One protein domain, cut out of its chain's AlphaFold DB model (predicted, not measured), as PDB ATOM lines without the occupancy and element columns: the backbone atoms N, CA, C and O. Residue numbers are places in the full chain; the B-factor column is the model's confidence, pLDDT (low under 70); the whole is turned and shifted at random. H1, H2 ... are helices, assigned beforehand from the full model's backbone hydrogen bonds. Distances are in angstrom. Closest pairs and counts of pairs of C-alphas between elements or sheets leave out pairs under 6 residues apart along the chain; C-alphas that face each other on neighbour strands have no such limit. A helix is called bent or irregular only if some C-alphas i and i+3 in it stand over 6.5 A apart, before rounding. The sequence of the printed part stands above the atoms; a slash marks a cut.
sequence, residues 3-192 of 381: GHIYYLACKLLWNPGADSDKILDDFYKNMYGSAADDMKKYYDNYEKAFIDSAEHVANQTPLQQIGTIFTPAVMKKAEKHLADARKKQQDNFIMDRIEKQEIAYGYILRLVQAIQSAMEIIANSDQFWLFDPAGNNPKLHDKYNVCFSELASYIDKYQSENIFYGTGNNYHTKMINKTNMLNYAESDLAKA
ATOM      1  N   GLY A   3     358.324 579.253 316.052       86.12
ATOM      2  CA  GLY A   3     358.345 580.656 316.483       86.12
ATOM      3  C   GLY A   3     358.359 580.819 318.006       86.12
ATOM      4  O   GLY A   3     359.099 581.655 318.520       86.12
ATOM      5  N   HIS A   4     357.608 579.979 318.723       92.94
ATOM      6  CA  HIS A   4     357.541 579.992 320.185       92.94
ATOM      7  C   HIS A   4     358.843 579.506 320.833       92.94
ATOM      8  O   HIS A   4     359.302 580.132 321.783       92.94
ATOM      9  N   ILE A   5     359.492 578.470 320.280       92.81
ATOM     10  CA  ILE A   5     360.800 577.984 320.757       92.81
ATOM     11  C   ILE A   5     361.872 579.066 320.594       92.81
ATOM     12  O   ILE A   5     362.643 579.306 321.519       92.81
ATOM     13  N   TYR A   6     361.920 579.756 319.448       94.12
ATOM     14  CA  TYR A   6     362.878 580.852 319.254       94.12
ATOM     15  C   TYR A   6     362.582 582.036 320.174       94.12
ATOM     16  O   TYR A   6     363.511 582.619 320.728       94.12
ATOM     17  N   TYR A   7     361.306 582.372 320.388       96.31
ATOM     18  CA  TYR A   7     360.923 583.401 321.352       96.31
ATOM     19  C   TYR A   7     361.389 583.042 322.769       96.31
ATOM     20  O   TYR A   7     362.029 583.861 323.432       96.31
ATOM     21  N   LEU A   8     361.138 581.800 323.199       96.88
ATOM     22  CA  LEU A   8     361.583 581.266 324.482       96.88
ATOM     23  C   LEU A   8     363.108 581.320 324.615       96.88
ATOM     24  O   LEU A   8     363.618 581.895 325.575       96.88
ATOM     25  N   ALA A   9     363.835 580.793 323.627       96.94
ATOM     26  CA  ALA A   9     365.293 580.784 323.613       96.94
ATOM     27  C   ALA A   9     365.871 582.204 323.709       96.94
ATOM     28  O   ALA A   9     366.743 582.455 324.535       96.94
ATOM     29  N   CYS A  10     365.347 583.159 322.936       97.44
ATOM     30  CA  CYS A  10     365.786 584.553 322.987       97.44
ATOM     31  C   CYS A  10     365.578 585.187 324.371       97.44
ATOM     32  O   CYS A  10     366.455 585.900 324.860       97.44
ATOM     33  N   LYS A  11     364.438 584.930 325.024       98.00
ATOM     34  CA  LYS A  11     364.160 585.457 326.372       98.00
ATOM     35  C   LYS A  11     365.067 584.825 327.430       98.00
ATOM     36  O   LYS A  11     365.562 585.547 328.293       98.00
ATOM     37  N   LEU A  12     365.324 583.520 327.337       97.88
ATOM     38  CA  LEU A  12     366.210 582.800 328.256       97.88
ATOM     39  C   LEU A  12     367.690 583.148 328.057       97.88
ATOM     40  O   LEU A  12     368.430 583.210 329.031       97.88
ATOM     41  N   LEU A  13     368.128 583.444 326.828       97.81
ATOM     42  CA  LEU A  13     369.484 583.944 326.568       97.81
ATOM     43  C   LEU A  13     369.739 585.293 327.252       97.81
ATOM     44  O   LEU A  13     370.852 585.557 327.697       97.81
ATOM     45  N   TRP A  14     368.711 586.138 327.352       97.31
ATOM     46  CA  TRP A  14     368.793 587.411 328.068       97.31
ATOM     47  C   TRP A  14     368.690 587.242 329.589       97.31
ATOM     48  O   TRP A  14     369.417 587.890 330.339       97.31
ATOM     49  N   ASN A  15     367.779 586.384 330.052       98.00
ATOM     50  CA  ASN A  15     367.594 586.079 331.465       98.00
ATOM     51  C   ASN A  15     367.389 584.567 331.677       98.00
ATOM     52  O   ASN A  15     366.249 584.098 331.617       98.00
ATOM     53  N   PRO A  16     368.459 583.815 331.994       97.75
ATOM     54  CA  PRO A  16     368.378 582.365 332.172       97.75
ATOM     55  C   PRO A  16     367.508 581.918 333.353       97.75
ATOM     56  O   PRO A  16     367.073 580.773 333.386       97.75
ATOM     57  N   GLY A  17     367.259 582.800 334.329       98.06
ATOM     58  CA  GLY A  17     366.398 582.527 335.485       98.06
ATOM     59  C   GLY A  17     364.924 582.875 335.262       98.06
ATOM     60  O   GLY A  17     364.145 582.845 336.215       98.06
ATOM     61  N   ALA A  18     364.540 583.275 334.047       98.06
ATOM     62  CA  ALA A  18     363.154 583.587 333.731       98.06
ATOM     63  C   ALA A  18     362.278 582.324 333.684       98.06
ATOM     64  O   ALA A  18     362.704 581.247 333.280       98.06
ATOM     65  N   ASP A  19     361.022 582.496 334.081       98.25
ATOM     66  CA  ASP A  19     359.992 581.458 334.096       98.25
ATOM     67  C   ASP A  19     359.536 581.140 332.658       98.25
ATOM     68  O   ASP A  19     358.938 581.990 331.987       98.25
ATOM     69  N   SER A  20     359.853 579.935 332.173       97.12
ATOM     70  CA  SER A  20     359.580 579.506 330.795       97.12
ATOM     71  C   SER A  20     358.093 579.505 330.455       97.12
ATOM     72  O   SER A  20     357.725 579.901 329.348       97.12
ATOM     73  N   ASP A  21     357.238 579.128 331.407       97.06
ATOM     74  CA  ASP A  21     355.794 579.046 331.188       97.06
ATOM     75  C   ASP A  21     355.210 580.445 330.994       97.06
ATOM     76  O   ASP A  21     354.446 580.684 330.060       97.06
ATOM     77  N   LYS A  22     355.660 581.420 331.796       98.12
ATOM     78  CA  LYS A  22     355.258 582.825 331.617       98.12
ATOM     79  C   LYS A  22     355.740 583.412 330.295       98.12
ATOM     80  O   LYS A  22     355.032 584.232 329.712       98.12
ATOM     81  N   ILE A  23     356.925 583.021 329.825       98.25
ATOM     82  CA  ILE A  23     357.446 583.458 328.524       98.25
ATOM     83  C   ILE A  23     356.582 582.912 327.382       98.25
ATOM     84  O   ILE A  23     356.247 583.657 326.459       98.25
ATOM     85  N   LEU A  24     356.215 581.630 327.431       97.81
ATOM     86  CA  LEU A  24     355.363 581.017 326.413       97.81
ATOM     87  C   LEU A  24     353.935 581.578 326.457       97.81
ATOM     88  O   LEU A  24     353.373 581.890 325.411       97.81
ATOM     89  N   ASP A  25     353.368 581.797 327.642       98.06
ATOM     90  CA  ASP A  25     352.060 582.443 327.783       98.06
ATOM     91  C   ASP A  25     352.054 583.864 327.200       98.06
ATOM     92  O   ASP A  25     351.092 584.264 326.539       98.06
ATOM     93  N   ASP A  26     353.126 584.629 327.425       98.25
ATOM     94  CA  ASP A  26     353.323 585.947 326.816       98.25
ATOM     95  C   ASP A  26     353.405 585.846 325.284       98.25
ATOM     96  O   ASP A  26     352.723 586.596 324.580       98.25
ATOM     97  N   PHE A  27     354.153 584.872 324.754       98.06
ATOM     98  CA  PHE A  27     354.184 584.602 323.317       98.06
ATOM     99  C   PHE A  27     352.780 584.344 322.765       98.06
ATOM    100  O   PHE A  27     352.369 585.012 321.817       98.06
ATOM    101  N   TYR A  28     352.017 583.420 323.355       98.06
ATOM    102  CA  TYR A  28     350.706 583.049 322.824       98.06
ATOM    103  C   TYR A  28     349.701 584.199 322.891       98.06
ATOM    104  O   TYR A  28     348.971 584.419 321.922       98.06
ATOM    105  N   LYS A  29     349.693 584.978 323.980       97.81
ATOM    106  CA  LYS A  29     348.827 586.161 324.119       97.81
ATOM    107  C   LYS A  29     349.134 587.214 323.060       97.81
ATOM    108  O   LYS A  29     348.217 587.688 322.394       97.81
ATOM    109  N   ASN A  30     350.411 587.535 322.855       96.50
ATOM    110  CA  ASN A  30     350.818 588.561 321.893       96.50
ATOM    111  C   ASN A  30     350.720 588.083 320.434       96.50
ATOM    112  O   ASN A  30     350.476 588.876 319.520       96.50
ATOM    113  N   MET A  31     350.911 586.785 320.192       96.31
ATOM    114  CA  MET A  31     350.873 586.216 318.848       96.31
ATOM    115  C   MET A  31     349.440 585.919 318.384       96.31
ATOM    116  O   MET A  31     349.132 586.131 317.209       96.31
ATOM    117  N   TYR A  32     348.563 585.468 319.289       97.31
ATOM    118  CA  TYR A  32     347.250 584.913 318.940       97.31
ATOM    119  C   TYR A  32     346.049 585.549 319.659       97.31
ATOM    120  O   TYR A  32     344.908 585.195 319.354       97.31
ATOM    121  N   GLY A  33     346.251 586.502 320.572       96.75
ATOM    122  CA  GLY A  33     345.159 587.237 321.219       96.75
ATOM    123  C   GLY A  33     344.138 586.313 321.892       96.75
ATOM    124  O   GLY A  33     344.499 585.455 322.692       96.75
ATOM    125  N   SER A  34     342.855 586.448 321.541       97.81
ATOM    126  CA  SER A  34     341.763 585.610 322.072       97.81
ATOM    127  C   SER A  34     341.898 584.111 321.762       97.81
ATOM    128  O   SER A  34     341.254 583.293 322.418       97.81
ATOM    129  N   ALA A  35     342.731 583.739 320.788       98.12
ATOM    130  CA  ALA A  35     343.013 582.354 320.427       98.12
ATOM    131  C   ALA A  35     344.228 581.760 321.170       98.12
ATOM    132  O   ALA A  35     344.567 580.599 320.935       98.12
ATOM    133  N   ALA A  36     344.876 582.519 322.064       98.06
ATOM    134  CA  ALA A  36     346.101 582.116 322.759       98.06
ATOM    135  C   ALA A  36     346.006 580.730 323.412       98.06
ATOM    136  O   ALA A  36     346.859 579.884 323.159       98.06
ATOM    137  N   ASP A  37     344.948 580.466 324.181       98.31
ATOM    138  CA  ASP A  37     344.795 579.200 324.910       98.31
ATOM    139  C   ASP A  37     344.667 577.983 323.987       98.31
ATOM    140  O   ASP A  37     345.126 576.892 324.323       98.31
ATOM    141  N   ASP A  38     344.013 578.133 322.833       98.56
ATOM    142  CA  ASP A  38     343.840 577.019 321.896       98.56
ATOM    143  C   ASP A  38     345.092 576.812 321.048       98.56
ATOM    144  O   ASP A  38     345.478 575.669 320.809       98.56
ATOM    145  N   MET A  39     345.789 577.892 320.690       98.06
ATOM    146  CA  MET A  39     347.087 577.791 320.030       98.06
ATOM    147  C   MET A  39     348.150 577.200 320.958       98.06
ATOM    148  O   MET A  39     348.920 576.355 320.515       98.06
ATOM    149  N   LYS A  40     348.141 577.530 322.255       97.88
ATOM    150  CA  LYS A  40     348.984 576.860 323.255       97.88
ATOM    151  C   LYS A  40     348.751 575.349 323.242       97.88
ATOM    152  O   LYS A  40     349.694 574.588 323.075       97.88
ATOM    153  N   LYS A  41     347.491 574.903 323.304       98.25
ATOM    154  CA  LYS A  41     347.154 573.467 323.222       98.25
ATOM    155  C   LYS A  41     347.584 572.831 321.899       98.25
ATOM    156  O   LYS A  41     347.969 571.666 321.898       98.25
ATOM    157  N   TYR A  42     347.511 573.560 320.784       97.75
ATOM    158  CA  TYR A  42     347.986 573.085 319.483       97.75
ATOM    159  C   TYR A  42     349.490 572.769 319.502       97.75
ATOM    160  O   TYR A  42     349.881 571.683 319.075       97.75
ATOM    161  N   TYR A  43     350.319 573.673 320.031       96.38
ATOM    162  CA  TYR A  43     351.765 573.453 320.142       96.38
ATOM    163  C   TYR A  43     352.111 572.403 321.201       96.38
ATOM    164  O   TYR A  43     352.829 571.452 320.888       96.38
ATOM    165  N   ASP A  44     351.522 572.501 322.398       95.75
ATOM    166  CA  ASP A  44     351.723 571.547 323.496       95.75
ATOM    167  C   ASP A  44     351.359 570.112 323.059       95.75
ATOM    168  O   ASP A  44     351.993 569.146 323.479       95.75
ATOM    169  N   ASN A  45     350.358 569.947 322.181       97.00
ATOM    170  CA  ASN A  45     349.978 568.647 321.622       97.00
ATOM    171  C   ASN A  45     351.108 568.008 320.801       97.00
ATOM    172  O   ASN A  45     351.329 566.805 320.931       97.00
ATOM    173  N   TYR A  46     351.830 568.783 319.985       93.38
ATOM    174  CA  TYR A  46     352.979 568.255 319.247       93.38
ATOM    175  C   TYR A  46     354.191 568.054 320.140       93.38
ATOM    176  O   TYR A  46     354.813 567.002 320.055       93.38
ATOM    177  N   GLU A  47     354.513 569.004 321.018       91.81
ATOM    178  CA  GLU A  47     355.640 568.854 321.949       91.81
ATOM    179  C   GLU A  47     355.484 567.607 322.812       91.81
ATOM    180  O   GLU A  47     356.410 566.805 322.929       91.81
ATOM    181  N   LYS A  48     354.276 567.382 323.336       93.56
ATOM    182  CA  LYS A  48     353.965 566.163 324.069       93.56
ATOM    183  C   LYS A  48     354.097 564.920 323.195       93.56
ATOM    184  O   LYS A  48     354.649 563.936 323.666       93.56
ATOM    185  N   ALA A  49     353.632 564.951 321.947       93.62
ATOM    186  CA  ALA A  49     353.797 563.823 321.031       93.62
ATOM    187  C   ALA A  49     355.278 563.511 320.760       93.62
ATOM    188  O   ALA A  49     355.667 562.348 320.782       93.62
ATOM    189  N   PHE A  50     356.115 564.537 320.576       90.06
ATOM    190  CA  PHE A  50     357.560 564.374 320.426       90.06
ATOM    191  C   PHE A  50     358.192 563.747 321.674       90.06
ATOM    192  O   PHE A  50     358.904 562.755 321.552       90.06
ATOM    193  N   ILE A  51     357.880 564.259 322.870       90.06
ATOM    194  CA  ILE A  51     358.387 563.718 324.142       90.06
ATOM    195  C   ILE A  51     357.925 562.269 324.353       90.06
ATOM    196  O   ILE A  51     358.738 561.397 324.652       90.06
ATOM    197  N   ASP A  52     356.627 562.009 324.187       91.56
ATOM    198  CA  ASP A  52     356.011 560.710 324.465       91.56
ATOM    199  C   ASP A  52     356.451 559.633 323.454       91.56
ATOM    200  O   ASP A  52     356.455 558.451 323.792       91.56
ATOM    201  N   SER A  53     356.831 560.021 322.229       88.06
ATOM    202  CA  SER A  53     357.315 559.081 321.207       88.06
ATOM    203  C   SER A  53     358.654 558.428 321.566       88.06
ATOM    204  O   SER A  53     358.957 557.354 321.058       88.06
ATOM    205  N   ALA A  54     359.450 559.072 322.431       84.31
ATOM    206  CA  ALA A  54     360.850 558.733 322.704       84.31
ATOM    207  C   ALA A  54     361.763 558.707 321.455       84.31
ATOM    208  O   ALA A  54     362.906 558.255 321.538       84.31
ATOM    209  N   GLU A  55     361.289 559.217 320.315       81.81
ATOM    210  CA  GLU A  55     362.057 559.278 319.076       81.81
ATOM    211  C   GLU A  55     363.020 560.467 319.095       81.81
ATOM    212  O   GLU A  55     362.695 561.571 319.544       81.81
ATOM    213  N   HIS A  56     364.222 560.266 318.558       77.19
ATOM    214  CA  HIS A  56     365.169 561.359 318.383       77.19
ATOM    215  C   HIS A  56     364.873 562.111 317.083       77.19
ATOM    216  O   HIS A  56     365.248 561.665 316.000       77.19
ATOM    217  N   VAL A  57     364.232 563.276 317.194       70.25
ATOM    218  CA  VAL A  57     363.874 564.086 316.024       70.25
ATOM    219  C   VAL A  57     365.043 564.954 315.563       70.25
ATOM    220  O   VAL A  57     365.280 566.048 316.071       70.25
ATOM    221  N   ALA A  58     365.760 564.458 314.559       70.19
ATOM    222  CA  ALA A  58     366.807 565.157 313.819       70.19
ATOM    223  C   ALA A  58     366.560 565.095 312.298       70.19
ATOM    224  O   ALA A  58     365.675 564.387 311.821       70.19
ATOM    225  N   ASN A  59     367.384 565.776 311.495       58.78
ATOM    226  CA  ASN A  59     367.305 565.708 310.021       58.78
ATOM    227  C   ASN A  59     367.455 564.280 309.452       58.78
ATOM    228  O   ASN A  59     367.170 564.049 308.283       58.78
ATOM    229  N   GLN A  60     367.922 563.340 310.273       64.06
ATOM    230  CA  GLN A  60     368.148 561.935 309.938       64.06
ATOM    231  C   GLN A  60     367.062 561.006 310.500       64.06
ATOM    232  O   GLN A  60     367.234 559.793 310.445       64.06
ATOM    233  N   THR A  61     365.980 561.556 311.066       70.38
ATOM    234  CA  THR A  61     364.878 560.760 311.627       70.38
ATOM    235  C   THR A  61     364.295 559.862 310.533       70.38
ATOM    236  O   THR A  61     363.818 560.394 309.527       70.38
ATOM    237  N   PRO A  62     364.320 558.528 310.710       71.19
ATOM    238  CA  PRO A  62     363.576 557.583 309.883       71.19
ATOM    239  C   PRO A  62     362.144 558.057 309.616       71.19
ATOM    240  O   PRO A  62     361.435 558.471 310.537       71.19
ATOM    241  N   LEU A  63     361.676 557.953 308.372       71.69
ATOM    242  CA  LEU A  63     360.312 558.348 308.017       71.69
ATOM    243  C   LEU A  63     359.261 557.546 308.785       71.69
ATOM    244  O   LEU A  63     358.179 558.054 309.063       71.69
ATOM    245  N   GLN A  64     359.576 556.316 309.184       70.75
ATOM    246  CA  GLN A  64     358.666 555.506 309.999       70.75
ATOM    247  C   GLN A  64     358.394 556.104 311.376       70.75
ATOM    248  O   GLN A  64     357.269 556.021 311.872       70.75
ATOM    249  N   GLN A  65     359.397 556.747 311.973       78.75
ATOM    250  CA  GLN A  65     359.265 557.396 313.278       78.75
ATOM    251  C   GLN A  65     358.376 558.645 313.187       78.75
ATOM    252  O   GLN A  65     357.713 559.025 314.145       78.75
ATOM    253  N   ILE A  66     358.242 559.247 312.001       81.94
ATOM    254  CA  ILE A  66     357.264 560.324 311.786       81.94
ATOM    255  C   ILE A  66     355.842 559.811 312.071       81.94
ATOM    256  O   ILE A  66     355.037 560.521 312.673       81.94
ATOM    257  N   GLY A  67     355.533 558.559 311.715       80.38
ATOM    258  CA  GLY A  67     354.232 557.944 311.992       80.38
ATOM    259  C   GLY A  67     353.949 557.698 313.481       80.38
ATOM    260  O   GLY A  67     352.781 557.710 313.877       80.38
ATOM    261  N   THR A  68     354.984 557.506 314.308       84.50
ATOM    262  CA  THR A  68     354.836 557.304 315.763       84.50
ATOM    263  C   THR A  68     354.596 558.624 316.498       84.50
ATOM    264  O   THR A  68     353.870 558.651 317.490       84.50
ATOM    265  N   ILE A  69     355.110 559.732 315.960       90.38
ATOM    266  CA  ILE A  69     354.884 561.088 316.473       90.38
ATOM    267  C   ILE A  69     353.517 561.623 316.019       90.38
ATOM    268  O   ILE A  69     352.674 562.014 316.831       90.38
ATOM    269  N   PHE A  70     353.254 561.626 314.711       92.12
ATOM    270  CA  PHE A  70     352.061 562.236 314.114       92.12
ATOM    271  C   PHE A  70     350.912 561.233 313.967       92.12
ATOM    272  O   PHE A  70     350.366 561.011 312.885       92.12
ATOM    273  N   THR A  71     350.524 560.614 315.082       93.19
ATOM    274  CA  THR A  71     349.431 559.632 315.101       93.19
ATOM    275  C   THR A  71     348.081 560.258 314.709       93.19
ATOM    276  O   THR A  71     347.872 561.461 314.911       93.19
ATOM    277  N   PRO A  72     347.088 559.463 314.253       93.88
ATOM    278  CA  PRO A  72     345.744 559.976 313.963       93.88
ATOM    279  C   PRO A  72     345.111 560.739 315.136       93.88
ATOM    280  O   PRO A  72     344.395 561.719 314.936       93.88
ATOM    281  N   ALA A  73     345.396 560.322 316.374       95.69
ATOM    282  CA  ALA A  73     344.902 560.991 317.573       95.69
ATOM    283  C   ALA A  73     345.557 562.367 317.786       95.69
ATOM    284  O   ALA A  73     344.855 563.323 318.123       95.69
ATOM    285  N   VAL A  74     346.872 562.475 317.570       96.62
ATOM    286  CA  VAL A  74     347.621 563.743 317.650       96.62
ATOM    287  C   VAL A  74     347.133 564.709 316.574       96.62
ATOM    288  O   VAL A  74     346.808 565.854 316.894       96.62
ATOM    289  N   MET A  75     346.987 564.239 315.332       97.06
ATOM    290  CA  MET A  75     346.519 565.062 314.211       97.06
ATOM    291  C   MET A  75     345.087 565.564 314.425       97.06
ATOM    292  O   MET A  75     344.822 566.753 314.271       97.06
ATOM    293  N   LYS A  76     344.175 564.703 314.894       97.44
ATOM    294  CA  LYS A  76     342.786 565.094 315.195       97.44
ATOM    295  C   LYS A  76     342.685 566.133 316.319       97.44
ATOM    296  O   LYS A  76     341.819 567.006 316.282       97.44
ATOM    297  N   LYS A  77     343.549 566.051 317.338       98.12
ATOM    298  CA  LYS A  77     343.619 567.078 318.392       98.12
ATOM    299  C   LYS A  77     344.124 568.405 317.835       98.12
ATOM    300  O   LYS A  77     343.508 569.432 318.102       98.12
ATOM    301  N   ALA A  78     345.187 568.375 317.032       97.81
ATOM    302  CA  ALA A  78     345.736 569.566 316.391       97.81
ATOM    303  C   ALA A  78     344.687 570.277 315.514       97.81
ATOM    304  O   ALA A  78     344.470 571.477 315.675       97.81
ATOM    305  N   GLU A  79     343.963 569.525 314.679       98.12
ATOM    306  CA  GLU A  79     342.846 570.035 313.872       98.12
ATOM    307  C   GLU A  79     341.781 570.719 314.732       98.12
ATOM    308  O   GLU A  79     341.365 571.844 314.452       98.12
ATOM    309  N   LYS A  80     341.363 570.062 315.821       98.38
ATOM    310  CA  LYS A  80     340.379 570.625 316.746       98.38
ATOM    311  C   LYS A  80     340.864 571.940 317.360       98.38
ATOM    312  O   LYS A  80     340.081 572.882 317.445       98.38
ATOM    313  N   HIS A  81     342.121 572.007 317.796       98.50
ATOM    314  CA  HIS A  81     342.681 573.212 318.407       98.50
ATOM    315  C   HIS A  81     342.746 574.382 317.420       98.50
ATOM    316  O   HIS A  81     342.350 575.486 317.783       98.50
ATOM    317  N   LEU A  82     343.134 574.136 316.164       98.25
ATOM    318  CA  LEU A  82     343.098 575.153 315.106       98.25
ATOM    319  C   LEU A  82     341.667 575.630 314.816       98.25
ATOM    320  O   LEU A  82     341.412 576.832 314.754       98.25
ATOM    321  N   ALA A  83     340.712 574.703 314.712       98.12
ATOM    322  CA  ALA A  83     339.313 575.043 314.468       98.12
ATOM    323  C   ALA A  83     338.698 575.867 315.615       98.12
ATOM    324  O   ALA A  83     337.910 576.784 315.370       98.12
ATOM    325  N   ASP A  84     339.041 575.554 316.865       98.25
ATOM    326  CA  ASP A  84     338.577 576.302 318.036       98.25
ATOM    327  C   ASP A  84     339.255 577.685 318.125       98.25
ATOM    328  O   ASP A  84     338.564 578.679 318.363       98.25
ATOM    329  N   ALA A  85     340.558 577.773 317.830       98.00
ATOM    330  CA  ALA A  85     341.298 579.033 317.728       98.00
ATOM    331  C   ALA A  85     340.665 579.977 316.694       98.00
ATOM    332  O   ALA A  85     340.392 581.142 316.992       98.00
ATOM    333  N   ARG A  86     340.350 579.456 315.502       96.56
ATOM    334  CA  ARG A  86     339.726 580.224 314.419       96.56
ATOM    335  C   ARG A  86     338.367 580.802 314.808       96.56
ATOM    336  O   ARG A  86     338.080 581.950 314.493       96.56
ATOM    337  N   LYS A  87     337.532 580.045 315.528       97.25
ATOM    338  CA  LYS A  87     336.204 580.513 315.975       97.25
ATOM    339  C   LYS A  87     336.271 581.681 316.960       97.25
ATOM    340  O   LYS A  87     335.318 582.450 317.048       97.25
ATOM    341  N   LYS A  88     337.353 581.786 317.735       95.88
ATOM    342  CA  LYS A  88     337.522 582.816 318.771       95.88
ATOM    343  C   LYS A  88     338.145 584.105 318.254       95.88
ATOM    344  O   LYS A  88     338.173 585.090 318.997       95.88
ATOM    345  N   GLN A  89     338.661 584.105 317.030       94.12
ATOM    346  CA  GLN A  89     339.376 585.244 316.485       94.12
ATOM    347  C   GLN A  89     338.503 586.055 315.521       94.12
ATOM    348  O   GLN A  89     337.753 585.506 314.722       94.12
ATOM    349  N   GLN A  90     338.599 587.378 315.633       92.06
ATOM    350  CA  GLN A  90     337.922 588.359 314.780       92.06
ATOM    351  C   GLN A  90     338.918 589.332 314.128       92.06
ATOM    352  O   GLN A  90     338.594 589.981 313.140       92.06
ATOM    353  N   ASP A  91     340.133 589.438 314.670       96.50
ATOM    354  CA  ASP A  91     341.209 590.243 314.107       96.50
ATOM    355  C   ASP A  91     341.820 589.554 312.875       96.50
ATOM    356  O   ASP A  91     342.333 588.435 312.961       96.50
ATOM    357  N   ASN A  92     341.790 590.244 311.731       95.50
ATOM    358  CA  ASN A  92     342.266 589.715 310.450       95.50
ATOM    359  C   ASN A  92     343.762 589.370 310.454       95.50
ATOM    360  O   ASN A  92     344.176 588.420 309.792       95.50
ATOM    361  N   PHE A  93     344.583 590.117 311.190       95.69
ATOM    362  CA  PHE A  93     346.020 589.879 311.241       95.69
ATOM    363  C   PHE A  93     346.354 588.639 312.072       95.69
ATOM    364  O   PHE A  93     347.248 587.867 311.724       95.69
ATOM    365  N   ILE A  94     345.607 588.391 313.149       96.62
ATOM    366  CA  ILE A  94     345.746 587.140 313.896       96.62
ATOM    367  C   ILE A  94     345.148 585.960 313.118       96.62
ATOM    368  O   ILE A  94     345.715 584.867 313.150       96.62
ATOM    369  N   MET A  95     344.051 586.168 312.385       96.69
ATOM    370  CA  MET A  95     343.486 585.145 311.499       96.69
ATOM    371  C   MET A  95     344.501 584.665 310.456       96.69
ATOM    372  O   MET A  95     344.657 583.457 310.310       96.69
ATOM    373  N   ASP A  96     345.254 585.569 309.821       95.25
ATOM    374  CA  ASP A  96     346.345 585.217 308.892       95.25
ATOM    375  C   ASP A  96     347.408 584.316 309.553       95.25
ATOM    376  O   ASP A  96     347.869 583.325 308.984       95.25
ATOM    377  N   ARG A  97     347.766 584.595 310.814       95.19
ATOM    378  CA  ARG A  97     348.717 583.759 311.570       95.19
ATOM    379  C   ARG A  97     348.167 582.363 311.854       95.19
ATOM    380  O   ARG A  97     348.940 581.404 311.827       95.19
ATOM    381  N   ILE A  98     346.873 582.254 312.163       96.69
ATOM    382  CA  ILE A  98     346.195 580.968 312.377       96.69
ATOM    383  C   ILE A  98     346.119 580.201 311.054       96.69
ATOM    384  O   ILE A  98     346.489 579.031 311.023       96.69
ATOM    385  N   GLU A  99     345.750 580.861 309.957       96.12
ATOM    386  CA  GLU A  99     345.695 580.270 308.616       96.12
ATOM    387  C   GLU A  99     347.054 579.694 308.193       96.12
ATOM    388  O   GLU A  99     347.133 578.562 307.720       96.12
ATOM    389  N   LYS A 100     348.159 580.389 308.480       94.69
ATOM    390  CA  LYS A 100     349.510 579.849 308.252       94.69
ATOM    391  C   LYS A 100     349.788 578.561 309.032       94.69
ATOM    392  O   LYS A 100     350.483 577.680 308.525       94.69
ATOM    393  N   GLN A 101     349.250 578.419 310.248       95.38
ATOM    394  CA  GLN A 101     349.346 577.157 310.993       95.38
ATOM    395  C   GLN A 101     348.417 576.078 310.428       95.38
ATOM    396  O   GLN A 101     348.817 574.918 310.384       95.38
ATOM    397  N   GLU A 102     347.228 576.437 309.940       96.62
ATOM    398  CA  GLU A 102     346.335 575.507 309.234       96.62
ATOM    399  C   GLU A 102     346.984 574.959 307.957       96.62
ATOM    400  O   GLU A 102     346.893 573.760 307.686       96.62
ATOM    401  N   ILE A 103     347.696 575.803 307.207       95.69
ATOM    402  CA  ILE A 103     348.437 575.382 306.014       95.69
ATOM    403  C   ILE A 103     349.575 574.429 306.391       95.69
ATOM    404  O   ILE A 103     349.735 573.362 305.797       95.69
ATOM    405  N   ALA A 104     350.347 574.774 307.422       92.88
ATOM    406  CA  ALA A 104     351.406 573.909 307.929       92.88
ATOM    407  C   ALA A 104     350.868 572.542 308.403       92.88
ATOM    408  O   ALA A 104     351.431 571.503 308.054       92.88
ATOM    409  N   TYR A 105     349.747 572.528 309.132       95.25
ATOM    410  CA  TYR A 105     349.040 571.307 309.526       95.25
ATOM    411  C   TYR A 105     348.607 570.481 308.309       95.25
ATOM    412  O   TYR A 105     348.850 569.273 308.260       95.25
ATOM    413  N   GLY A 106     348.003 571.118 307.303       95.62
ATOM    414  CA  GLY A 106     347.526 570.433 306.104       95.62
ATOM    415  C   GLY A 106     348.647 569.812 305.267       95.62
ATOM    416  O   GLY A 106     348.417 568.777 304.634       95.62
ATOM    417  N   TYR A 107     349.851 570.393 305.308       92.19
ATOM    418  CA  TYR A 107     351.061 569.790 304.752       92.19
ATOM    419  C   TYR A 107     351.483 568.541 305.535       92.19
ATOM    420  O   TYR A 107     351.640 567.480 304.931       92.19
ATOM    421  N   ILE A 108     351.605 568.634 306.867       91.12
ATOM    422  CA  ILE A 108     351.991 567.495 307.722       91.12
ATOM    423  C   ILE A 108     351.010 566.332 307.544       91.12
ATOM    424  O   ILE A 108     351.437 565.193 307.378       91.12
ATOM    425  N   LEU A 109     349.703 566.608 307.517       94.19
ATOM    426  CA  LEU A 109     348.671 565.590 307.319       94.19
ATOM    427  C   LEU A 109     348.890 564.789 306.030       94.19
ATOM    428  O   LEU A 109     348.913 563.560 306.065       94.19
ATOM    429  N   ARG A 110     349.094 565.483 304.907       93.12
ATOM    430  CA  ARG A 110     349.320 564.847 303.602       93.12
ATOM    431  C   ARG A 110     350.650 564.110 303.546       93.12
ATOM    432  O   ARG A 110     350.721 563.030 302.972       93.12
ATOM    433  N   LEU A 111     351.688 564.662 304.173       89.06
ATOM    434  CA  LEU A 111     352.989 564.013 304.281       89.06
ATOM    435  C   LEU A 111     352.883 562.680 305.032       89.06
ATOM    436  O   LEU A 111     353.369 561.662 304.548       89.06
ATOM    437  N   VAL A 112     352.205 562.670 306.182       89.81
ATOM    438  CA  VAL A 112     351.979 561.460 306.985       89.81
ATOM    439  C   VAL A 112     351.153 560.436 306.208       89.81
ATOM    440  O   VAL A 112     351.507 559.261 306.196       89.81
ATOM    441  N   GLN A 113     350.101 560.865 305.506       90.81
ATOM    442  CA  GLN A 113     349.298 559.984 304.649       90.81
ATOM    443  C   GLN A 113     350.126 559.369 303.512       90.81
ATOM    444  O   GLN A 113     350.016 558.173 303.247       90.81
ATOM    445  N   ALA A 114     350.987 560.164 302.872       88.69
ATOM    446  CA  ALA A 114     351.898 559.702 301.830       88.69
ATOM    447  C   ALA A 114     352.908 558.670 302.364       88.69
ATOM    448  O   ALA A 114     353.077 557.616 301.750       88.69
ATOM    449  N   ILE A 115     353.516 558.923 303.531       86.12
ATOM    450  CA  ILE A 115     354.433 557.985 304.205       86.12
ATOM    451  C   ILE A 115     353.709 556.685 304.571       86.12
ATOM    452  O   ILE A 115     354.191 555.602 304.249       86.12
ATOM    453  N   GLN A 116     352.536 556.772 305.203       86.38
ATOM    454  CA  GLN A 116     351.747 555.596 305.585       86.38
ATOM    455  C   GLN A 116     351.362 554.762 304.364       86.38
ATOM    456  O   GLN A 116     351.512 553.544 304.383       86.38
ATOM    457  N   SER A 117     350.943 555.407 303.271       87.31
ATOM    458  CA  SER A 117     350.645 554.697 302.030       87.31
ATOM    459  C   SER A 117     351.889 554.050 301.410       87.31
ATOM    460  O   SER A 117     351.763 552.978 300.824       87.31
ATOM    461  N   ALA A 118     353.072 554.666 301.529       84.31
ATOM    462  CA  ALA A 118     354.334 554.066 301.090       84.31
ATOM    463  C   ALA A 118     354.646 552.800 301.906       84.31
ATOM    464  O   ALA A 118     354.908 551.740 301.343       84.31
ATOM    465  N   MET A 119     354.553 552.900 303.236       81.69
ATOM    466  CA  MET A 119     354.788 551.785 304.155       81.69
ATOM    467  C   MET A 119     353.807 550.630 303.925       81.69
ATOM    468  O   MET A 119     354.225 549.476 303.922       81.69
ATOM    469  N   GLU A 120     352.524 550.925 303.695       83.44
ATOM    470  CA  GLU A 120     351.511 549.920 303.348       83.44
ATOM    471  C   GLU A 120     351.866 549.179 302.052       83.44
ATOM    472  O   GLU A 120     351.733 547.958 302.000       83.44
ATOM    473  N   ILE A 121     352.337 549.885 301.017       81.81
ATOM    474  CA  ILE A 121     352.780 549.246 299.769       81.81
ATOM    475  C   ILE A 121     353.946 548.307 300.040       81.81
ATOM    476  O   ILE A 121     353.901 547.155 299.618       81.81
ATOM    477  N   ILE A 122     354.972 548.777 300.749       77.31
ATOM    478  CA  ILE A 122     356.170 547.972 300.990       77.31
ATOM    479  C   ILE A 122     355.829 546.738 301.828       77.31
ATOM    480  O   ILE A 122     356.247 545.636 301.488       77.31
ATOM    481  N   ALA A 123     355.011 546.892 302.871       78.44
ATOM    482  CA  ALA A 123     354.602 545.787 303.736       78.44
ATOM    483  C   ALA A 123     353.779 544.704 303.013       78.44
ATOM    484  O   ALA A 123     353.778 543.555 303.448       78.44
ATOM    485  N   ASN A 124     353.077 545.057 301.929       78.19
ATOM    486  CA  ASN A 124     352.251 544.130 301.148       78.19
ATOM    487  C   ASN A 124     352.884 543.727 299.806       78.19
ATOM    488  O   ASN A 124     352.273 542.980 299.039       78.19
ATOM    489  N   SER A 125     354.079 544.228 299.498       74.88
ATOM    490  CA  SER A 125     354.782 543.931 298.257       74.88
ATOM    491  C   SER A 125     355.401 542.534 298.300       74.88
ATOM    492  O   SER A 125     356.072 542.161 299.259       74.88
ATOM    493  N   ASP A 126     355.226 541.776 297.219       70.62
ATOM    494  CA  ASP A 126     355.982 540.552 296.943       70.62
ATOM    495  C   ASP A 126     357.345 540.844 296.287       70.62
ATOM    496  O   ASP A 126     358.194 539.958 296.163       70.62
ATOM    497  N   GLN A 127     357.572 542.091 295.862       71.25
ATOM    498  CA  GLN A 127     358.814 542.532 295.244       71.25
ATOM    499  C   GLN A 127     359.824 542.951 296.309       71.25
ATOM    500  O   GLN A 127     359.556 543.845 297.108       71.25
ATOM    501  N   PHE A 128     361.008 542.341 296.254       69.50
ATOM    502  CA  PHE A 128     362.131 542.674 297.134       69.50
ATOM    503  C   PHE A 128     362.713 544.076 296.876       69.50
ATOM    504  O   PHE A 128     363.106 544.737 297.824       69.50
ATOM    505  N   TRP A 129     362.720 544.548 295.621       73.56
ATOM    506  CA  TRP A 129     363.024 545.943 295.285       73.56
ATOM    507  C   TRP A 129     361.814 546.582 294.623       73.56
ATOM    508  O   TRP A 129     361.387 546.154 293.545       73.56
ATOM    509  N   LEU A 130     361.291 547.638 295.235       69.69
ATOM    510  CA  LEU A 130     360.220 548.451 294.667       69.69
ATOM    511  C   LEU A 130     360.821 549.553 293.788       69.69
ATOM    512  O   LEU A 130     360.742 550.744 294.077       69.69
ATOM    513  N   PHE A 131     361.458 549.143 292.690       62.12
ATOM    514  CA  PHE A 131     362.095 550.072 291.762       62.12
ATOM    515  C   PHE A 131     361.033 550.777 290.906       62.12
ATOM    516  O   PHE A 131     360.413 550.161 290.036       62.12
ATOM    517  N   ASP A 132     360.839 552.083 291.106       61.47
ATOM    518  CA  ASP A 132     360.042 552.901 290.186       61.47
ATOM    519  C   ASP A 132     360.686 554.254 289.849       61.47
ATOM    520  O   ASP A 132     360.184 555.305 290.244       61.47
ATOM    521  N   PRO A 133     361.799 554.267 289.099       51.59
ATOM    522  CA  PRO A 133     362.495 555.494 288.723       51.59
ATOM    523  C   PRO A 133     361.683 556.375 287.762       51.59
ATOM    524  O   PRO A 133     362.036 557.532 287.567       51.59
ATOM    525  N   ALA A 134     360.613 555.843 287.158       50.19
ATOM    526  CA  ALA A 134     359.784 556.555 286.186       50.19
ATOM    527  C   ALA A 134     358.388 556.928 286.726       50.19
ATOM    528  O   ALA A 134     357.628 557.574 286.013       50.19
ATOM    529  N   GLY A 135     358.030 556.524 287.952       55.19
ATOM    530  CA  GLY A 135     356.679 556.715 288.498       55.19
ATOM    531  C   GLY A 135     355.589 555.884 287.800       55.19
ATOM    532  O   GLY A 135     354.411 556.221 287.914       55.19
ATOM    533  N   ASN A 136     355.978 554.846 287.056       53.72
ATOM    534  CA  ASN A 136     355.128 554.074 286.152       53.72
ATOM    535  C   ASN A 136     354.909 552.631 286.611       53.72
ATOM    536  O   ASN A 136     354.411 551.833 285.817       53.72
ATOM    537  N   ASN A 137     355.297 552.241 287.830       60.50
ATOM    538  CA  ASN A 137     355.026 550.885 288.299       60.50
ATOM    539  C   ASN A 137     353.507 550.736 288.531       60.50
ATOM    540  O   ASN A 137     352.988 551.273 289.511       60.50
ATOM    541  N   PRO A 138     352.777 549.995 287.670       57.00
ATOM    542  CA  PRO A 138     351.319 549.913 287.742       57.00
ATOM    543  C   PRO A 138     350.841 549.137 288.977       57.00
ATOM    544  O   PRO A 138     349.649 549.117 289.262       57.00
ATOM    545  N   LYS A 139     351.759 548.479 289.702       59.94
ATOM    546  CA  LYS A 139     351.477 547.814 290.978       59.94
ATOM    547  C   LYS A 139     351.517 548.770 292.174       59.94
ATOM    548  O   LYS A 139     351.097 548.373 293.258       59.94
ATOM    549  N   LEU A 140     352.009 550.003 292.016       63.97
ATOM    550  CA  LEU A 140     351.895 551.010 293.070       63.97
ATOM    551  C   LEU A 140     350.425 551.416 293.189       63.97
ATOM    552  O   LEU A 140     349.844 551.974 292.263       63.97
ATOM    553  N   HIS A 141     349.829 551.082 294.333       65.00
ATOM    554  CA  HIS A 141     348.397 551.197 294.599       65.00
ATOM    555  C   HIS A 141     347.862 552.607 294.286       65.00
ATOM    556  O   HIS A 141     348.495 553.597 294.658       65.00
ATOM    557  N   ASP A 142     346.664 552.719 293.696       75.19
ATOM    558  CA  ASP A 142     346.018 554.007 293.360       75.19
ATOM    559  C   ASP A 142     346.039 554.998 294.534       75.19
ATOM    560  O   ASP A 142     346.318 556.184 294.368       75.19
ATOM    561  N   LYS A 143     345.836 554.479 295.751       75.88
ATOM    562  CA  LYS A 143     345.906 555.226 297.019       75.88
ATOM    563  C   LYS A 143     347.227 555.993 297.193       75.88
ATOM    564  O   LYS A 143     347.198 557.158 297.576       75.88
ATOM    565  N   TYR A 144     348.366 555.385 296.867       80.50
ATOM    566  CA  TYR A 144     349.677 556.030 296.970       80.50
ATOM    567  C   TYR A 144     349.819 557.178 295.976       80.50
ATOM    568  O   TYR A 144     350.223 558.281 296.340       80.50
ATOM    569  N   ASN A 145     349.402 556.950 294.730       83.19
ATOM    570  CA  ASN A 145     349.408 557.981 293.698       83.19
ATOM    571  C   ASN A 145     348.500 559.163 294.051       83.19
ATOM    572  O   ASN A 145     348.876 560.307 293.782       83.19
ATOM    573  N   VAL A 146     347.354 558.899 294.684       88.44
ATOM    574  CA  VAL A 146     346.442 559.933 295.192       88.44
ATOM    575  C   VAL A 146     347.111 560.734 296.306       88.44
ATOM    576  O   VAL A 146     347.244 561.944 296.154       88.44
ATOM    577  N   CYS A 147     347.618 560.091 297.364       90.06
ATOM    578  CA  CYS A 147     348.255 560.801 298.482       90.06
ATOM    579  C   CYS A 147     349.441 561.669 298.030       90.06
ATOM    580  O   CYS A 147     349.612 562.792 298.504       90.06
ATOM    581  N   PHE A 148     350.241 561.183 297.076       87.31
ATOM    582  CA  PHE A 148     351.356 561.943 296.511       87.31
ATOM    583  C   PHE A 148     350.913 563.133 295.673       87.31
ATOM    584  O   PHE A 148     351.459 564.225 295.823       87.31
ATOM    585  N   SER A 149     349.927 562.928 294.800       88.31
ATOM    586  CA  SER A 149     349.362 564.012 293.997       88.31
ATOM    587  C   SER A 149     348.751 565.079 294.900       88.31
ATOM    588  O   SER A 149     349.005 566.261 294.704       88.31
ATOM    589  N   GLU A 150     348.030 564.675 295.948       92.88
ATOM    590  CA  GLU A 150     347.468 565.595 296.936       92.88
ATOM    591  C   GLU A 150     348.549 566.374 297.690       92.88
ATOM    592  O   GLU A 150     348.392 567.580 297.873       92.88
ATOM    593  N   LEU A 151     349.643 565.727 298.110       91.50
ATOM    594  CA  LEU A 151     350.779 566.399 298.746       91.50
ATOM    595  C   LEU A 151     351.432 567.416 297.800       91.50
ATOM    596  O   LEU A 151     351.630 568.569 298.186       91.50
ATOM    597  N   ALA A 152     351.732 567.009 296.565       89.25
ATOM    598  CA  ALA A 152     352.361 567.866 295.564       89.25
ATOM    599  C   ALA A 152     351.473 569.067 295.207       89.25
ATOM    600  O   ALA A 152     351.929 570.207 295.279       89.25
ATOM    601  N   SER A 153     350.188 568.836 294.915       92.06
ATOM    602  CA  SER A 153     349.219 569.903 294.642       92.06
ATOM    603  C   SER A 153     349.025 570.836 295.835       92.06
ATOM    604  O   SER A 153     348.786 572.025 295.649       92.06
ATOM    605  N   TYR A 154     349.125 570.330 297.066       93.56
ATOM    606  CA  TYR A 154     349.016 571.167 298.259       93.56
ATOM    607  C   TYR A 154     350.226 572.089 298.433       93.56
ATOM    608  O   TYR A 154     350.054 573.257 298.775       93.56
ATOM    609  N   ILE A 155     351.437 571.587 298.174       89.81
ATOM    610  CA  ILE A 155     352.661 572.400 298.204       89.81
ATOM    611  C   ILE A 155     352.600 573.485 297.128       89.81
ATOM    612  O   ILE A 155     352.843 574.645 297.444       89.81
ATOM    613  N   ASP A 156     352.229 573.117 295.900       89.25
ATOM    614  CA  ASP A 156     352.083 574.048 294.775       89.25
ATOM    615  C   ASP A 156     351.064 575.153 295.091       89.25
ATOM    616  O   ASP A 156     351.377 576.341 295.026       89.25
ATOM    617  N   LYS A 157     349.878 574.764 295.586       93.62
ATOM    618  CA  LYS A 157     348.807 575.693 295.974       93.62
ATOM    619  C   LYS A 157     349.260 576.767 296.969       93.62
ATOM    620  O   LYS A 157     348.780 577.893 296.891       93.62
ATOM    621  N   TYR A 158     350.124 576.419 297.923       92.38
ATOM    622  CA  TYR A 158     350.540 577.313 299.010       92.38
ATOM    623  C   TYR A 158     352.008 577.753 298.909       92.38
ATOM    624  O   TYR A 158     352.571 578.268 299.876       92.38
ATOM    625  N   GLN A 159     352.644 577.590 297.746       86.88
ATOM    626  CA  GLN A 159     354.047 577.957 297.554       86.88
ATOM    627  C   GLN A 159     354.289 579.458 297.793       86.88
ATOM    628  O   GLN A 159     355.301 579.832 298.390       86.88
ATOM    629  N   SER A 160     353.346 580.316 297.386       88.88
ATOM    630  CA  SER A 160     353.417 581.774 297.564       88.88
ATOM    631  C   SER A 160     353.399 582.220 299.026       88.88
ATOM    632  O   SER A 160     353.890 583.302 299.335       88.88
ATOM    633  N   GLU A 161     352.881 581.386 299.930       88.50
ATOM    634  CA  GLU A 161     352.800 581.693 301.361       88.50
ATOM    635  C   GLU A 161     354.152 581.570 302.070       88.50
ATOM    636  O   GLU A 161     354.304 581.998 303.215       88.50
ATOM    637  N   ASN A 162     355.150 580.983 301.396       85.06
ATOM    638  CA  ASN A 162     356.514 580.844 301.900       85.06
ATOM    639  C   ASN A 162     356.591 580.101 303.253       85.06
ATOM    640  O   ASN A 162     357.480 580.317 304.076       85.06
ATOM    641  N   ILE A 163     355.621 579.214 303.494       83.12
ATOM    642  CA  ILE A 163     355.502 578.416 304.722       83.12
ATOM    643  C   ILE A 163     356.463 577.224 304.683       83.12
ATOM    644  O   ILE A 163     357.017 576.832 305.711       83.12
ATOM    645  N   PHE A 164     356.706 576.681 303.490       77.19
ATOM    646  CA  PHE A 164     357.574 575.524 303.243       77.19
ATOM    647  C   PHE A 164     359.025 575.940 302.931       77.19
ATOM    648  O   PHE A 164     359.682 575.320 302.102       77.19
ATOM    649  N   TYR A 165     359.479 577.048 303.536       61.00
ATOM    650  CA  TYR A 165     360.659 577.831 303.146       61.00
ATOM    651  C   TYR A 165     361.870 576.996 302.693       61.00
ATOM    652  O   TYR A 165     362.348 576.104 303.397       61.00
ATOM    653  N   GLY A 166     362.406 577.395 301.534       52.38
ATOM    654  CA  GLY A 166     363.632 576.896 300.922       52.38
ATOM    655  C   GLY A 166     363.422 576.579 299.444       52.38
ATOM    656  O   GLY A 166     363.252 575.418 299.084       52.38
ATOM    657  N   THR A 167     363.442 577.590 298.569       40.75
ATOM    658  CA  THR A 167     363.556 577.370 297.117       40.75
ATOM    659  C   THR A 167     364.798 576.519 296.856       40.75
ATOM    660  O   THR A 167     365.914 576.984 297.074       40.75
ATOM    661  N   GLY A 168     364.612 575.258 296.462       49.69
ATOM    662  CA  GLY A 168     365.720 574.322 296.253       49.69
ATOM    663  C   GLY A 168     366.227 573.603 297.508       49.69
ATOM    664  O   GLY A 168     367.292 572.995 297.451       49.69
ATOM    665  N   ASN A 169     365.506 573.617 298.638       53.66
ATOM    666  CA  ASN A 169     365.875 572.735 299.743       53.66
ATOM    667  C   ASN A 169     365.551 571.282 299.362       53.66
ATOM    668  O   ASN A 169     364.391 570.911 299.168       53.66
ATOM    669  N   ASN A 170     366.601 570.469 299.265       60.69
ATOM    670  CA  ASN A 170     366.566 569.088 298.796       60.69
ATOM    671  C   ASN A 170     365.490 568.231 299.477       60.69
ATOM    672  O   ASN A 170     365.007 567.289 298.863       60.69
ATOM    673  N   TYR A 171     365.089 568.527 300.716       66.38
ATOM    674  CA  TYR A 171     364.160 567.679 301.465       66.38
ATOM    675  C   TYR A 171     362.733 567.670 300.908       66.38
ATOM    676  O   TYR A 171     362.208 566.591 300.658       66.38
ATOM    677  N   HIS A 172     362.101 568.819 300.654       71.19
ATOM    678  CA  HIS A 172     360.726 568.821 300.133       71.19
ATOM    679  C   HIS A 172     360.664 568.209 298.732       71.19
ATOM    680  O   HIS A 172     359.823 567.350 298.483       71.19
ATOM    681  N   THR A 173     361.619 568.560 297.864       71.44
ATOM    682  CA  THR A 173     361.762 567.976 296.523       71.44
ATOM    683  C   THR A 173     362.004 566.465 296.578       71.44
ATOM    684  O   THR A 173     361.448 565.716 295.776       71.44
ATOM    685  N   LYS A 174     362.788 565.985 297.554       72.75
ATOM    686  CA  LYS A 174     362.968 564.548 297.791       72.75
ATOM    687  C   LYS A 174     361.667 563.886 298.234       72.75
ATOM    688  O   LYS A 174     361.348 562.829 297.713       72.75
ATOM    689  N   MET A 175     360.905 564.506 299.131       74.12
ATOM    690  CA  MET A 175     359.679 563.917 299.681       74.12
ATOM    691  C   MET A 175     358.492 563.935 298.707       74.12
ATOM    692  O   MET A 175     357.609 563.096 298.833       74.12
ATOM    693  N   ILE A 176     358.454 564.846 297.727       78.88
ATOM    694  CA  ILE A 176     357.443 564.813 296.648       78.88
ATOM    695  C   ILE A 176     357.817 563.855 295.512       78.88
ATOM    696  O   ILE A 176     356.969 563.504 294.693       78.88
ATOM    697  N   ASN A 177     359.076 563.415 295.450       80.06
ATOM    698  CA  ASN A 177     359.491 562.387 294.512       80.06
ATOM    699  C   ASN A 177     359.031 561.015 295.034       80.06
ATOM    700  O   ASN A 177     359.492 560.530 296.069       80.06
ATOM    701  N   LYS A 178     358.115 560.390 294.290       79.81
ATOM    702  CA  LYS A 178     357.517 559.091 294.629       79.81
ATOM    703  C   LYS A 178     358.563 557.999 294.845       79.81
ATOM    704  O   LYS A 178     358.421 557.195 295.761       79.81
ATOM    705  N   THR A 179     359.599 557.956 294.015       73.50
ATOM    706  CA  THR A 179     360.670 556.961 294.124       73.50
ATOM    707  C   THR A 179     361.433 557.160 295.426       73.50
ATOM    708  O   THR A 179     361.593 556.223 296.197       73.50
ATOM    709  N   ASN A 180     361.824 558.399 295.724       76.12
ATOM    710  CA  ASN A 180     362.566 558.716 296.938       76.12
ATOM    711  C   ASN A 180     361.781 558.370 298.205       76.12
ATOM    712  O   ASN A 180     362.367 557.815 299.126       76.12
ATOM    713  N   MET A 181     360.472 558.642 298.266       79.81
ATOM    714  CA  MET A 181     359.678 558.252 299.436       79.81
ATOM    715  C   MET A 181     359.646 556.737 299.635       79.81
ATOM    716  O   MET A 181     359.848 556.280 300.758       79.81
ATOM    717  N   LEU A 182     359.391 555.964 298.572       78.12
ATOM    718  CA  LEU A 182     359.410 554.502 298.660       78.12
ATOM    719  C   LEU A 182     360.774 554.019 299.132       78.12
ATOM    720  O   LEU A 182     360.839 553.226 300.061       78.12
ATOM    721  N   ASN A 183     361.847 554.581 298.576       72.94
ATOM    722  CA  ASN A 183     363.208 554.262 298.976       72.94
ATOM    723  C   ASN A 183     363.437 554.544 300.463       72.94
ATOM    724  O   ASN A 183     363.940 553.679 301.170       72.94
ATOM    725  N   TYR A 184     363.045 555.719 300.966       74.38
ATOM    726  CA  TYR A 184     363.191 556.058 302.383       74.38
ATOM    727  C   TYR A 184     362.358 555.139 303.286       74.38
ATOM    728  O   TYR A 184     362.871 554.638 304.287       74.38
ATOM    729  N   ALA A 185     361.100 554.878 302.927       74.75
ATOM    730  CA  ALA A 185     360.222 554.004 303.696       74.75
ATOM    731  C   ALA A 185     360.711 552.542 303.688       74.75
ATOM    732  O   ALA A 185     360.642 551.870 304.721       74.75
ATOM    733  N   GLU A 186     361.248 552.067 302.559       70.50
ATOM    734  CA  GLU A 186     361.866 550.746 302.424       70.50
ATOM    735  C   GLU A 186     363.111 550.676 303.293       70.50
ATOM    736  O   GLU A 186     363.265 549.720 304.036       70.50
ATOM    737  N   SER A 187     363.947 551.714 303.271       64.44
ATOM    738  CA  SER A 187     365.178 551.813 304.055       64.44
ATOM    739  C   SER A 187     364.945 551.544 305.547       64.44
ATOM    740  O   SER A 187     365.711 550.840 306.210       64.44
ATOM    741  N   ASP A 188     363.833 552.044 306.069       64.44
ATOM    742  CA  ASP A 188     363.494 551.895 307.471       64.44
ATOM    743  C   ASP A 188     362.894 550.507 307.768       64.44
ATOM    744  O   ASP A 188     363.153 549.944 308.830       64.44
ATOM    745  N   LEU A 189     362.147 549.906 306.823       63.69
ATOM    746  CA  LEU A 189     361.624 548.534 306.957       63.69
ATOM    747  C   LEU A 189     362.759 547.518 306.785       63.69
ATOM    748  O   LEU A 189     362.780 546.466 307.417       63.69
ATOM    749  N   ALA A 190     363.731 547.856 305.948       54.66
ATOM    750  CA  ALA A 190     364.846 547.027 305.561       54.66
ATOM    751  C   ALA A 190     365.918 546.874 306.636       54.66
ATOM    752  O   ALA A 190     366.610 545.862 306.646       54.66
ATOM    753  N   LYS A 191     366.010 547.793 307.605       51.59
ATOM    754  CA  LYS A 191     366.767 547.521 308.840       51.59
ATOM    755  C   LYS A 191     366.277 546.242 309.544       51.59
ATOM    756  O   LYS A 191     367.019 545.672 310.339       51.59
ATOM    757  N   ALA A 192     365.070 545.761 309.220       45.47
ATOM    758  CA  ALA A 192     364.549 544.466 309.640       45.47
ATOM    759  C   ALA A 192     364.655 543.343 308.581       45.47
ATOM    760  O   ALA A 192     364.475 542.177 308.946       45.47
TER     761      ALA A 192
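What this domain is: This is residues 3 to 192 of the 381 residues of an uncharacterized protein of Spirochaetia bacterium (UniProt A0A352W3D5). The long helix H5 is the spine of an elongated body, with H4 and H6 packed along it as antiparallel hairpins and H2b packed along H4. H1 and H2a cross at one end of the long axis; H3 and H8 cross the second half of H5, with short H7 by H6. The printed part has 190 residues with eight named helices, H1 to H8, and no named strand: all helix. It is only just compact, close to loose, with radius of gyration of the C-alphas 18.9 A, spanning 55 by 34 by 32 A.

How they stand to each other: Start at H1, residues 3 to 14, then look at H2, residues 20 to 53, one helix by its hydrogen bonds but bent, C-alphas 31 and 34 being 9.7 A apart; its arms are H2a, 20 to 31, and H2b, 34 to 53, irregular with C-alphas 34 and 37 7.6 A apart. H1 touches H2a, closest C-alphas Leu 8 and Ile 23, 6.2 A. H4, residues 72 to 88, touches H2b at a shallow tilt of 12 degrees, closest C-alphas Ala 35 and Ala 85, 4.6 A. The hub H5, residues 92 to 124, forms hairpins with H4 and with H6, residues 142 to 157; Ala 114 and Cys 147 are the closest C-alphas of H5 and H6, 5.1 A. H3, residues 63 to 69, and H8, 178 to 190, touch H5. H7, residues 170 to 176, only just touches H6, with 3 pairs of C-alphas within 8 A, and touches H8 only at the corner. O i to N i+4 pairs are within hydrogen-bond range throughout, except in H2b, 14 of 16, and H3, 1 of 3, where 4 of 4 O i to N i+3 pairs are.

Where its parts are: Find C-alpha 3 at (358.345, 580.656, 316.483). H5 runs 47.6 A from (342.266, 589.715, 310.450), H2b 30.8 A.

The domain as a whole: The farthest C-alphas, Gly 17 and Pro 138, are 59.8 A apart. The printed part has no cut; links H5 to H6 and H6 to H7 are long. Residues under pLDDT 70 include 130 to 141.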